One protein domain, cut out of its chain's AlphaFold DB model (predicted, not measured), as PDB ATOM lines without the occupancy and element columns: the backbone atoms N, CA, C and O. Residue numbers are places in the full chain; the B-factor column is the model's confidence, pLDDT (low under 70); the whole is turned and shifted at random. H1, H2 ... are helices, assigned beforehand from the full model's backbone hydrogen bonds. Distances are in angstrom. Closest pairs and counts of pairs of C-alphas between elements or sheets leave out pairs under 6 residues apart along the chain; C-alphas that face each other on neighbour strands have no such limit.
ATOM      1  N   ILE A 392     151.422 309.027 176.586       90.56
ATOM      2  CA  ILE A 392     152.789 309.226 176.046       90.56
ATOM      3  C   ILE A 392     152.819 309.494 174.528       90.56
ATOM      4  O   ILE A 392     153.878 309.450 173.906       90.56
ATOM      5  N   TYR A 393     151.655 309.730 173.912       94.00
ATOM      6  CA  TYR A 393     151.475 309.789 172.456       94.00
ATOM      7  C   TYR A 393     152.412 310.771 171.735       94.00
ATOM      8  O   TYR A 393     153.055 310.376 170.765       94.00
ATOM      9  N   ASP A 394     152.544 312.018 172.197       94.31
ATOM     10  CA  ASP A 394     153.368 313.021 171.500       94.31
ATOM     11  C   ASP A 394     154.853 312.621 171.492       94.31
ATOM     12  O   ASP A 394     155.560 312.775 170.492       94.31
ATOM     13  N   GLN A 395     155.327 312.055 172.603       93.62
ATOM     14  CA  GLN A 395     156.698 311.590 172.793       93.62
ATOM     15  C   GLN A 395     156.952 310.319 171.974       93.62
ATOM     16  O   GLN A 395     157.965 310.224 171.276       93.62
ATOM     17  N   PHE A 396     155.997 309.382 171.996       94.81
ATOM     18  CA  PHE A 396     156.001 308.167 171.187       94.81
ATOM     19  C   PHE A 396     156.063 308.495 169.692       94.81
ATOM     20  O   PHE A 396     156.989 308.045 169.022       94.81
ATOM     21  N   MET A 397     155.168 309.345 169.178       95.25
ATOM     22  CA  MET A 397     155.143 309.727 167.760       95.25
ATOM     23  C   MET A 397     156.375 310.530 167.341       95.25
ATOM     24  O   MET A 397     156.875 310.354 166.228       95.25
ATOM     25  N   THR A 398     156.929 311.359 168.230       94.44
ATOM     26  CA  THR A 398     158.212 312.036 167.980       94.44
ATOM     27  C   THR A 398     159.345 311.015 167.821       94.44
ATOM     28  O   THR A 398     160.088 311.069 166.842       94.44
ATOM     29  N   SER A 399     159.436 310.026 168.718       94.56
ATOM     30  CA  SER A 399     160.419 308.935 168.633       94.56
ATOM     31  C   SER A 399     160.187 308.011 167.426       94.56
ATOM     32  O   SER A 399     161.144 307.534 166.816       94.56
ATOM     33  N   PHE A 400     158.932 307.769 167.042       95.19
ATOM     34  CA  PHE A 400     158.548 306.931 165.905       95.19
ATOM     35  C   PHE A 400     158.983 307.559 164.576       95.19
ATOM     36  O   PHE A 400     159.702 306.937 163.793       95.19
ATOM     37  N   ASN A 401     158.642 308.833 164.367       93.94
ATOM     38  CA  ASN A 401     159.037 309.592 163.180       93.94
ATOM     39  C   ASN A 401     160.559 309.801 163.103       93.94
ATOM     40  O   ASN A 401     161.139 309.731 162.018       93.94
ATOM     41  N   ALA A 402     161.230 309.980 164.245       94.69
ATOM     42  CA  ALA A 402     162.691 309.994 164.321       94.69
ATOM     43  C   ALA A 402     163.312 308.648 163.894       94.69
ATOM     44  O   ALA A 402     164.284 308.625 163.140       94.69
ATOM     45  N   THR A 403     162.711 307.525 164.304       94.94
ATOM     46  CA  THR A 403     163.152 306.167 163.928       94.94
ATOM     47  C   THR A 403     162.941 305.890 162.433       94.94
ATOM     48  O   THR A 403     163.818 305.307 161.791       94.94
ATOM     49  N   LEU A 404     161.836 306.369 161.843       94.12
ATOM     50  CA  LEU A 404     161.619 306.334 160.387       94.12
ATOM     51  C   LEU A 404     162.679 307.147 159.636       94.12
ATOM     52  O   LEU A 404     163.318 306.617 158.727       94.12
ATOM     53  N   LYS A 405     162.929 308.395 160.058       95.06
ATOM     54  CA  LYS A 405     163.970 309.252 159.466       95.06
ATOM     55  C   LYS A 405     165.360 308.610 159.574       95.06
ATOM     56  O   LYS A 405     166.166 308.735 158.658       95.06
ATOM     57  N   ALA A 406     165.639 307.885 160.658       94.81
ATOM     58  CA  ALA A 406     166.894 307.158 160.842       94.81
ATOM     59  C   ALA A 406     167.035 305.976 159.870       94.81
ATOM     60  O   ALA A 406     168.111 305.775 159.309       94.81
ATOM     61  N   ALA A 407     165.958 305.222 159.625       93.69
ATOM     62  CA  ALA A 407     165.948 304.167 158.611       93.69
ATOM     63  C   ALA A 407     166.106 304.736 157.188       93.69
ATOM     64  O   ALA A 407     166.851 304.180 156.385       93.69
ATOM     65  N   GLU A 408     165.475 305.873 156.887       95.19
ATOM     66  CA  GLU A 408     165.636 306.568 155.606       95.19
ATOM     67  C   GLU A 408     167.071 307.086 155.405       95.19
ATOM     68  O   GLU A 408     167.679 306.832 154.365       95.19
ATOM     69  N   ALA A 409     167.659 307.735 156.414       95.44
ATOM     70  CA  ALA A 409     169.028 308.246 156.350       95.44
ATOM     71  C   ALA A 409     170.063 307.116 156.180       95.44
ATOM     72  O   ALA A 409     171.044 307.281 155.456       95.44
ATOM     73  N   GLU A 410     169.830 305.941 156.774       94.50
ATOM     74  CA  GLU A 410     170.659 304.745 156.570       94.50
ATOM     75  C   GLU A 410     170.620 304.246 155.111       94.50
ATOM     76  O   GLU A 410     171.656 303.910 154.525       94.50
ATOM     77  N   VAL A 411     169.436 304.251 154.491       94.00
ATOM     78  CA  VAL A 411     169.255 303.902 153.072       94.00
ATOM     79  C   VAL A 411     169.941 304.929 152.167       94.00
ATOM     80  O   VAL A 411     170.619 304.546 151.209       94.00
ATOM     81  N   VAL A 412     169.852 306.227 152.487       96.38
ATOM     82  CA  VAL A 412     170.561 307.272 151.730       96.38
ATOM     83  C   VAL A 412     172.081 307.136 151.883       96.38
ATOM     84  O   VAL A 412     172.774 307.178 150.869       96.38
ATOM     85  N   LEU A 413     172.616 306.890 153.085       95.81
ATOM     86  CA  LEU A 413     174.050 306.621 153.295       95.81
ATOM     87  C   LEU A 413     174.548 305.433 152.459       95.81
ATOM     88  O   LEU A 413     175.613 305.509 151.845       95.81
ATOM     89  N   THR A 414     173.754 304.364 152.376       94.75
ATOM     90  CA  THR A 414     174.062 303.205 151.525       94.75
ATOM     91  C   THR A 414     174.056 303.594 150.038       94.75
ATOM     92  O   THR A 414     174.956 303.219 149.290       94.75
ATOM     93  N   SER A 415     173.115 304.445 149.603       94.69
ATOM     94  CA  SER A 415     173.087 304.984 148.229       94.69
ATOM     95  C   SER A 415     174.258 305.928 147.894       94.69
ATOM     96  O   SER A 415     174.616 306.066 146.726       94.69
ATOM     97  N   LEU A 416     174.893 306.533 148.908       95.00
ATOM     98  CA  LEU A 416     176.120 307.335 148.781       95.00
ATOM     99  C   LEU A 416     177.402 306.475 148.725       95.00
ATOM    100  O   LEU A 416     178.507 307.020 148.669       95.00
ATOM    101  N   GLY A 417     177.266 305.143 148.699       94.00
ATOM    102  CA  GLY A 417     178.363 304.195 148.496       94.00
ATOM    103  C   GLY A 417     179.002 303.656 149.777       94.00
ATOM    104  O   GLY A 417     180.095 303.097 149.703       94.00
ATOM    105  N   LEU A 418     178.361 303.815 150.939       94.25
ATOM    106  CA  LEU A 418     178.779 303.130 152.166       94.25
ATOM    107  C   LEU A 418     178.196 301.714 152.231       94.25
ATOM    108  O   LEU A 418     177.091 301.456 151.761       94.25
ATOM    109  N   GLU A 419     178.924 300.793 152.859       93.94
ATOM    110  CA  GLU A 419     178.397 299.463 153.177       93.94
ATOM    111  C   GLU A 419     177.284 299.566 154.232       93.94
ATOM    112  O   GLU A 419     177.381 300.377 155.156       93.94
ATOM    113  N   GLN A 420     176.262 298.706 154.138       90.62
ATOM    114  CA  GLN A 420     175.100 298.746 155.037       90.62
ATOM    115  C   GLN A 420     175.513 298.740 156.516       90.62
ATOM    116  O   GLN A 420     175.040 299.573 157.274       90.62
ATOM    117  N   GLU A 421     176.443 297.867 156.925       89.94
ATOM    118  CA  GLU A 421     176.898 297.777 158.322       89.94
ATOM    119  C   GLU A 421     177.554 299.084 158.814       89.94
ATOM    120  O   GLU A 421     177.414 299.456 159.981       89.94
ATOM    121  N   ILE A 422     178.240 299.809 157.926       92.00
ATOM    122  CA  ILE A 422     178.834 301.117 158.225       92.00
ATOM    123  C   ILE A 422     177.724 302.166 158.355       92.00
ATOM    124  O   ILE A 422     177.703 302.904 159.340       92.00
ATOM    125  N   ALA A 423     176.763 302.193 157.426       92.88
ATOM    126  CA  ALA A 423     175.601 303.080 157.499       92.88
ATOM    127  C   ALA A 423     174.783 302.855 158.788       92.88
ATOM    128  O   ALA A 423     174.469 303.821 159.488       92.88
ATOM    129  N   THR A 424     174.520 301.597 159.170       90.75
ATOM    130  CA  THR A 424     173.843 301.248 160.428       90.75
ATOM    131  C   THR A 424     174.602 301.786 161.643       90.75
ATOM    132  O   THR A 424     173.989 302.375 162.533       90.75
ATOM    133  N   LYS A 425     175.934 301.615 161.695       89.75
ATOM    134  CA  LYS A 425     176.776 302.094 162.809       89.75
ATOM    135  C   LYS A 425     176.749 303.616 162.943       89.75
ATOM    136  O   LYS A 425     176.493 304.107 164.038       89.75
ATOM    137  N   LEU A 426     176.940 304.341 161.838       93.06
ATOM    138  CA  LEU A 426     176.914 305.808 161.793       93.06
ATOM    139  C   LEU A 426     175.586 306.375 162.317       93.06
ATOM    140  O   LEU A 426     175.569 307.246 163.188       93.06
ATOM    141  N   ILE A 427     174.464 305.841 161.828       93.62
ATOM    142  CA  ILE A 427     173.130 306.267 162.265       93.62
ATOM    143  C   ILE A 427     172.877 305.895 163.730       93.62
ATOM    144  O   ILE A 427     172.261 306.672 164.451       93.62
ATOM    145  N   ASN A 428     173.383 304.755 164.209       90.12
ATOM    146  CA  ASN A 428     173.224 304.323 165.602       90.12
ATOM    147  C   ASN A 428     174.189 305.015 166.596       90.12
ATOM    148  O   ASN A 428     174.048 304.804 167.803       90.12
ATOM    149  N   SER A 429     175.169 305.806 166.134       87.19
ATOM    150  CA  SER A 429     176.065 306.573 167.020       87.19
ATOM    151  C   SER A 429     175.540 307.966 167.381       87.19
ATOM    152  O   SER A 429     175.849 308.469 168.462       87.19
ATOM    153  N   VAL A 430     174.724 308.578 166.520       90.31
ATOM    154  CA  VAL A 430     174.156 309.925 166.727       90.31
ATOM    155  C   VAL A 430     172.830 309.879 167.504       90.31
ATOM    156  O   VAL A 430     172.369 308.805 167.879       90.31
ATOM    157  N   SER A 431     172.219 311.031 167.800       90.44
ATOM    158  CA  SER A 431     170.898 311.105 168.446       90.44
ATOM    159  C   SER A 431     169.806 311.371 167.410       90.44
ATOM    160  O   SER A 431     169.853 312.380 166.709       90.44
ATOM    161  N   TRP A 432     168.775 310.520 167.345       93.00
ATOM    162  CA  TRP A 432     167.630 310.749 166.444       93.00
ATOM    163  C   TRP A 432     166.660 311.814 166.978       93.00
ATOM    164  O   TRP A 432     165.792 312.290 166.253       93.00
ATOM    165  N   LEU A 433     166.842 312.222 168.238       90.56
ATOM    166  CA  LEU A 433     166.185 313.364 168.884       90.56
ATOM    167  C   LEU A 433     167.181 314.522 169.116       90.56
ATOM    168  O   LEU A 433     167.009 315.332 170.029       90.56
ATOM    169  N   GLY A 434     168.274 314.527 168.347       88.44
ATOM    170  CA  GLY A 434     169.351 315.513 168.383       88.44
ATOM    171  C   GLY A 434     169.168 316.652 167.381       88.44
ATOM    172  O   GLY A 434     168.192 316.704 166.628       88.44
ATOM    173  N   SER A 435     170.134 317.563 167.365       90.00
ATOM    174  CA  SER A 435     170.144 318.729 166.479       90.00
ATOM    175  C   SER A 435     170.352 318.348 165.008       90.00
ATOM    176  O   SER A 435     169.742 318.960 164.132       90.00
ATOM    177  N   LEU A 436     171.103 317.279 164.718       91.25
ATOM    178  CA  LEU A 436     171.258 316.741 163.362       91.25
ATOM    179  C   LEU A 436     169.916 316.282 162.775       91.25
ATOM    180  O   LEU A 436     169.577 316.610 161.641       91.25
ATOM    181  N   PHE A 437     169.103 315.586 163.571       93.06
ATOM    182  CA  PHE A 437     167.833 315.004 163.126       93.06
ATOM    183  C   PHE A 437     166.671 316.004 163.002       93.06
ATOM    184  O   PHE A 437     165.551 315.610 162.660       93.06
ATOM    185  N   GLN A 438     166.928 317.302 163.187       93.06
ATOM    186  CA  GLN A 438     166.002 318.369 162.793       93.06
ATOM    187  C   GLN A 438     165.962 318.552 161.262       93.06
ATOM    188  O   GLN A 438     164.912 318.898 160.719       93.06
ATOM    189  N   HIS A 439     167.053 318.230 160.555       94.75
ATOM    190  CA  HIS A 439     167.128 318.202 159.086       94.75
ATOM    191  C   HIS A 439     166.358 317.009 158.482       94.75
ATOM    192  O   HIS A 439     165.882 316.138 159.214       94.75
ATOM    193  N   ASP A 440     166.194 316.949 157.155       95.50
ATOM    194  CA  ASP A 440     165.612 315.769 156.494       95.50
ATOM    195  C   ASP A 440     166.609 314.593 156.418       95.50
ATOM    196  O   ASP A 440     167.806 314.752 156.661       95.50
ATOM    197  N   ALA A 441     166.122 313.387 156.115       95.00
ATOM    198  CA  ALA A 441     166.946 312.176 156.098       95.00
ATOM    199  C   ALA A 441     168.113 312.225 155.094       95.00
ATOM    200  O   ALA A 441     169.162 311.615 155.322       95.00
ATOM    201  N   LYS A 442     167.943 312.949 153.985       96.56
ATOM    202  CA  LYS A 442     168.931 313.068 152.913       96.56
ATOM    203  C   LYS A 442     170.016 314.072 153.282       96.56
ATOM    204  O   LYS A 442     171.191 313.787 153.056       96.56
ATOM    205  N   ASP A 443     169.640 315.198 153.882       97.31
ATOM    206  CA  ASP A 443     170.583 316.164 154.442       97.31
ATOM    207  C   ASP A 443     171.368 315.551 155.611       97.31
ATOM    208  O   ASP A 443     172.594 315.640 155.611       97.31
ATOM    209  N   VAL A 444     170.714 314.829 156.534       96.56
ATOM    210  CA  VAL A 444     171.383 314.070 157.613       96.56
ATOM    211  C   VAL A 444     172.424 313.101 157.049       96.56
ATOM    212  O   VAL A 444     173.591 313.137 157.448       96.56
ATOM    213  N   ALA A 445     172.027 312.253 156.096       96.88
ATOM    214  CA  ALA A 445     172.928 311.292 155.467       96.88
ATOM    215  C   ALA A 445     174.097 311.983 154.751       96.88
ATOM    216  O   ALA A 445     175.242 311.546 154.869       96.88
ATOM    217  N   LYS A 446     173.836 313.091 154.049       96.94
ATOM    218  CA  LYS A 446     174.882 313.865 153.378       96.94
ATOM    219  C   LYS A 446     175.855 314.495 154.379       96.94
ATOM    220  O   LYS A 446     177.058 314.357 154.196       96.94
ATOM    221  N   MET A 447     175.368 315.139 155.441       96.88
ATOM    222  CA  MET A 447     176.219 315.767 156.460       96.88
ATOM    223  C   MET A 447     177.136 314.744 157.140       96.88
ATOM    224  O   MET A 447     178.327 315.003 157.283       96.88
ATOM    225  N   ILE A 448     176.616 313.558 157.482       96.44
ATOM    226  CA  ILE A 448     177.421 312.446 158.014       96.44
ATOM    227  C   ILE A 448     178.477 311.999 156.989       96.44
ATOM    228  O   ILE A 448     179.656 311.890 157.321       96.44
ATOM    229  N   ASN A 449     178.069 311.759 155.738       96.25
ATOM    230  CA  ASN A 449     178.948 311.334 154.645       96.25
ATOM    231  C   ASN A 449     180.076 312.335 154.343       96.25
ATOM    232  O   ASN A 449     181.184 311.916 154.002       96.25
ATOM    233  N   ASP A 450     179.785 313.632 154.436       95.00
ATOM    234  CA  ASP A 450     180.729 314.711 154.163       95.00
ATOM    235  C   ASP A 450     181.669 314.925 155.372       95.00
ATOM    236  O   ASP A 450     182.872 315.112 155.180       95.00
ATOM    237  N   GLU A 451     181.175 314.798 156.613       95.12
ATOM    238  CA  GLU A 451     182.004 314.865 157.827       95.12
ATOM    239  C   GLU A 451     183.031 313.727 157.892       95.12
ATOM    240  O   GLU A 451     184.208 313.995 158.120       95.12
ATOM    241  N   ILE A 452     182.652 312.469 157.623       94.19
ATOM    242  CA  ILE A 452     183.603 311.333 157.668       94.19
ATOM    243  C   ILE A 452     184.685 311.373 156.568       94.19
ATOM    244  O   ILE A 452     185.553 310.499 156.529       94.19
ATOM    245  N   LYS A 453     184.627 312.368 155.672       91.38
ATOM    246  CA  LYS A 453     185.586 312.632 154.584       91.38
ATOM    247  C   LYS A 453     186.350 313.954 154.759       91.38
ATOM    248  O   LYS A 453     187.194 314.268 153.921       91.38
ATOM    249  N   ARG A 454     186.056 314.729 155.808       89.44
ATOM    250  CA  ARG A 454     186.722 316.003 156.137       89.44
ATOM    251  C   ARG A 454     188.129 315.752 156.704       89.44
ATOM    252  O   ARG A 454     188.410 314.664 157.193       89.44
ATOM    253  N   GLU A 455     189.016 316.747 156.630       84.94
ATOM    254  CA  GLU A 455     190.385 316.651 157.187       84.94
ATOM    255  C   GLU A 455     190.501 317.208 158.620       84.94
ATOM    256  O   GLU A 455     191.311 316.732 159.413       84.94
ATOM    257  N   ASP A 456     189.683 318.207 158.960       86.94
ATOM    258  CA  ASP A 456     189.544 318.766 160.309       86.94
ATOM    259  C   ASP A 456     188.186 318.356 160.887       86.94
ATOM    260  O   ASP A 456     187.172 318.457 160.202       86.94
ATOM    261  N   HIS A 457     188.138 317.961 162.156       84.69
ATOM    262  CA  HIS A 457     186.916 317.569 162.874       84.69
ATOM    263  C   HIS A 457     186.673 318.443 164.112       84.69
ATOM    264  O   HIS A 457     186.041 318.014 165.078       84.69
ATOM    265  N   THR A 458     187.210 319.662 164.120       82.88
ATOM    266  CA  THR A 458     186.963 320.654 165.168       82.88
ATOM    267  C   THR A 458     185.553 321.227 165.020       82.88
ATOM    268  O   THR A 458     185.189 321.741 163.963       82.88
ATOM    269  N   HIS A 459     184.763 321.150 166.092       82.81
ATOM    270  CA  HIS A 459     183.396 321.676 166.172       82.81
ATOM    271  C   HIS A 459     183.140 322.276 167.558       82.81
ATOM    272  O   HIS A 459     183.734 321.833 168.546       82.81
ATOM    273  N   THR A 460     182.262 323.275 167.642       81.31
ATOM    274  CA  THR A 460     181.958 324.014 168.887       81.31
ATOM    275  C   THR A 460     180.472 324.048 169.248       81.31
ATOM    276  O   THR A 460     180.139 324.428 170.371       81.31
ATOM    277  N   ASP A 461     179.590 323.639 168.338       84.50
ATOM    278  CA  ASP A 461     178.139 323.568 168.508       84.50
ATOM    279  C   ASP A 461     177.655 322.118 168.709       84.50
ATOM    280  O   ASP A 461     178.445 321.172 168.759       84.50
ATOM    281  N   GLU A 462     176.348 321.932 168.902       83.00
ATOM    282  CA  GLU A 462     175.749 320.609 169.135       83.00
ATOM    283  C   GLU A 462     175.681 319.769 167.853       83.00
ATOM    284  O   GLU A 462     176.004 318.583 167.882       83.00
ATOM    285  N   LEU A 463     175.336 320.392 166.719       88.56
ATOM    286  CA  LEU A 463     175.267 319.739 165.408       88.56
ATOM    287  C   LEU A 463     176.622 319.136 165.010       88.56
ATOM    288  O   LEU A 463     176.701 317.961 164.653       88.56
ATOM    289  N   GLY A 464     177.698 319.913 165.124       86.62
ATOM    290  CA  GLY A 464     179.049 319.445 164.857       86.62
ATOM    291  C   GLY A 464     179.551 318.421 165.880       86.62
ATOM    292  O   GLY A 464     180.305 317.522 165.518       86.62
ATOM    293  N   GLN A 465     179.095 318.472 167.139       85.25
ATOM    294  CA  GLN A 465     179.364 317.402 168.112       85.25
ATOM    295  C   GLN A 465     178.671 316.082 167.728       85.25
ATOM    296  O   GLN A 465     179.310 315.035 167.806       85.25
ATOM    297  N   GLU A 466     177.418 316.111 167.262       87.62
ATOM    298  CA  GLU A 466     176.718 314.919 166.755       87.62
ATOM    299  C   GLU A 466     177.382 314.362 165.481       87.62
ATOM    300  O   GLU A 466     177.585 313.156 165.364       87.62
ATOM    301  N   LEU A 467     177.818 315.222 164.557       91.12
ATOM    302  CA  LEU A 467     178.576 314.799 163.373       91.12
ATOM    303  C   LEU A 467     179.955 314.213 163.740       91.12
ATOM    304  O   LEU A 467     180.363 313.186 163.194       91.12
ATOM    305  N   HIS A 468     180.644 314.793 164.725       87.94
ATOM    306  CA  HIS A 468     181.901 314.255 165.252       87.94
ATOM    307  C   HIS A 468     181.712 312.891 165.941       87.94
ATOM    308  O   HIS A 468     182.610 312.052 165.889       87.94
ATOM    309  N   ASP A 469     180.556 312.623 166.560       84.25
ATOM    310  CA  ASP A 469     180.239 311.297 167.111       84.25
ATOM    311  C   ASP A 469     180.185 310.231 166.005       84.25
ATOM    312  O   ASP A 469     180.777 309.160 166.161       84.25
ATOM    313  N   ALA A 470     179.578 310.553 164.857       89.19
ATOM    314  CA  ALA A 470     179.587 309.682 163.681       89.19
ATOM    315  C   ALA A 470     181.015 309.449 163.145       89.19
ATOM    316  O   ALA A 470     181.383 308.312 162.840       89.19
ATOM    317  N   TYR A 471     181.855 310.490 163.101       89.69
ATOM    318  CA  TYR A 471     183.268 310.351 162.731       89.69
ATOM    319  C   TYR A 471     184.062 309.455 163.696       89.69
ATOM    320  O   TYR A 471     184.808 308.585 163.242       89.69
ATOM    321  N   LEU A 472     183.895 309.596 165.016       84.94
ATOM    322  CA  LEU A 472     184.593 308.736 165.980       84.94
ATOM    323  C   LEU A 472     184.115 307.280 165.912       84.94
ATOM    324  O   LEU A 472     184.939 306.364 165.997       84.94
ATOM    325  N   CYS A 473     182.816 307.062 165.701       86.00
ATOM    326  CA  CYS A 473     182.265 305.738 165.442       86.00
ATOM    327  C   CYS A 473     182.873 305.115 164.172       86.00
ATOM    328  O   CYS A 473     183.351 303.980 164.214       86.00
ATOM    329  N   TYR A 474     182.964 305.872 163.073       88.50
ATOM    330  CA  TYR A 474     183.590 305.421 161.824       88.50
ATOM    331  C   TYR A 474     185.080 305.098 161.971       88.50
ATOM    332  O   TYR A 474     185.550 304.056 161.516       88.50
ATOM    333  N   ARG A 475     185.841 306.009 162.587       85.44
ATOM    334  CA  ARG A 475     187.307 305.979 162.563       85.44
ATOM    335  C   ARG A 475     187.923 305.097 163.646       85.44
ATOM    336  O   ARG A 475     189.020 304.577 163.436       85.44
ATOM    337  N   PHE A 476     187.243 304.942 164.782       80.25
ATOM    338  CA  PHE A 476     187.776 304.271 165.973       80.25
ATOM    339  C   PHE A 476     186.826 303.218 166.575       80.25
ATOM    340  O   PHE A 476     187.234 302.493 167.478       80.25
ATOM    341  N   GLY A 477     185.585 303.101 166.085       74.19
ATOM    342  CA  GLY A 477     184.589 302.153 166.602       74.19
ATOM    343  C   GLY A 477     183.827 302.625 167.848       74.19
ATOM    344  O   GLY A 477     183.118 301.827 168.455       74.19
ATOM    345  N   HIS A 478     183.955 303.901 168.226       70.44
ATOM    346  CA  HIS A 478     183.303 304.500 169.398       70.44
ATOM    347  C   HIS A 478     181.807 304.800 169.132       70.44
ATOM    348  O   HIS A 478     181.453 305.948 168.851       70.44
ATOM    349  N   CYS A 479     180.946 303.771 169.173       72.69
ATOM    350  CA  CYS A 479     179.540 303.801 168.711       72.69
ATOM    351  C   CYS A 479     178.484 303.467 169.797       72.69
ATOM    352  O   CYS A 479     177.664 304.354 170.147       72.69
TER     353      CYS A 479
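AT A GLANCE: This is residues 392 to 479 of the 479 residues of an uncharacterized protein of Metallosphaera sedula (UniProt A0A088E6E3). A long helix, H1, packs with its second half on a small cluster of three shorter, crossed helices, while residues 392 to 397, of which 393 to 397 belong to H1, stick out as a free arm. H2 folds back on H1 as a helical hairpin, H3 crosses H1 as well, and H4 packs on both H2 and H3, away from H1. The printed part has 88 residues with four named helices, in the order H1, H2, H3, H4, and no named strand; the class is all helix. The whole is compact, with a radius of gyration of the C-alphas of 12.5 A, and its C-alphas span 42 by 29 by 21 A.

HOW THE PARTS SIT: H1, residues 393 to 415, touches H2, residues 420 to 429, with its residues 406 to 414 alone. They form a hairpin, running opposite ways at a steep tilt of 38 degrees, and their closest C-alphas are those of Glu 410 and Ala 423, 5.3 A apart. H3, residues 441 to 451, touches residues 405 to 413 of H1 alone, running the same way at a steep tilt of 55 degrees; the closest C-alphas are those of Ala 409 and Ala 441, 4.5 A apart. H2 and H3 are close but not clearly touching, about perpendicular at 89 degrees, with the C-alphas of Leu 426 and Ile 448 closest at 7.7 A. H4, residues 462 to 476, touches H2 with its residues 469 to 474 alone, opposite ways at a steep tilt of 45 degrees; the closest C-alphas are those of Leu 426 and Ala 470, 5.1 A apart. H4 touches H3 with residues 467 to 471 alone, the same way at a steep tilt of 62 degrees, and the C-alphas of Ile 448 and Leu 467 are closest at 6.0 A. H1 and H4 are apart. In H1, H2, H3 and H4 every O i to N i+4 pair is within hydrogen-bond range.

IN THESE COORDINATES: H1 begins at C-alpha 393, at (151.475, 309.789, 172.456), and measures 32.8 A from first to last C-alpha over 23 residues. H2 has 10 residues and H3 has 11, with C-alpha 441 at (166.946, 312.176, 156.098). H4 has 15 residues, measures 20.5 A and ends at C-alpha 476, at (187.776, 304.271, 165.973).

THE WHOLE: The two C-alphas farthest apart are those of Ile 392 and Glu 455, at 42.7 A. The link from H1 to H2 is tight with 4 residues, that from H2 to H3 is long with 11, and that from H3 to H4 is short with 10. The printed part has no cut and ends at Cys 479, the chain's last residue. The mean pLDDT of the printed part is 91.0, and no printed residue is under 70.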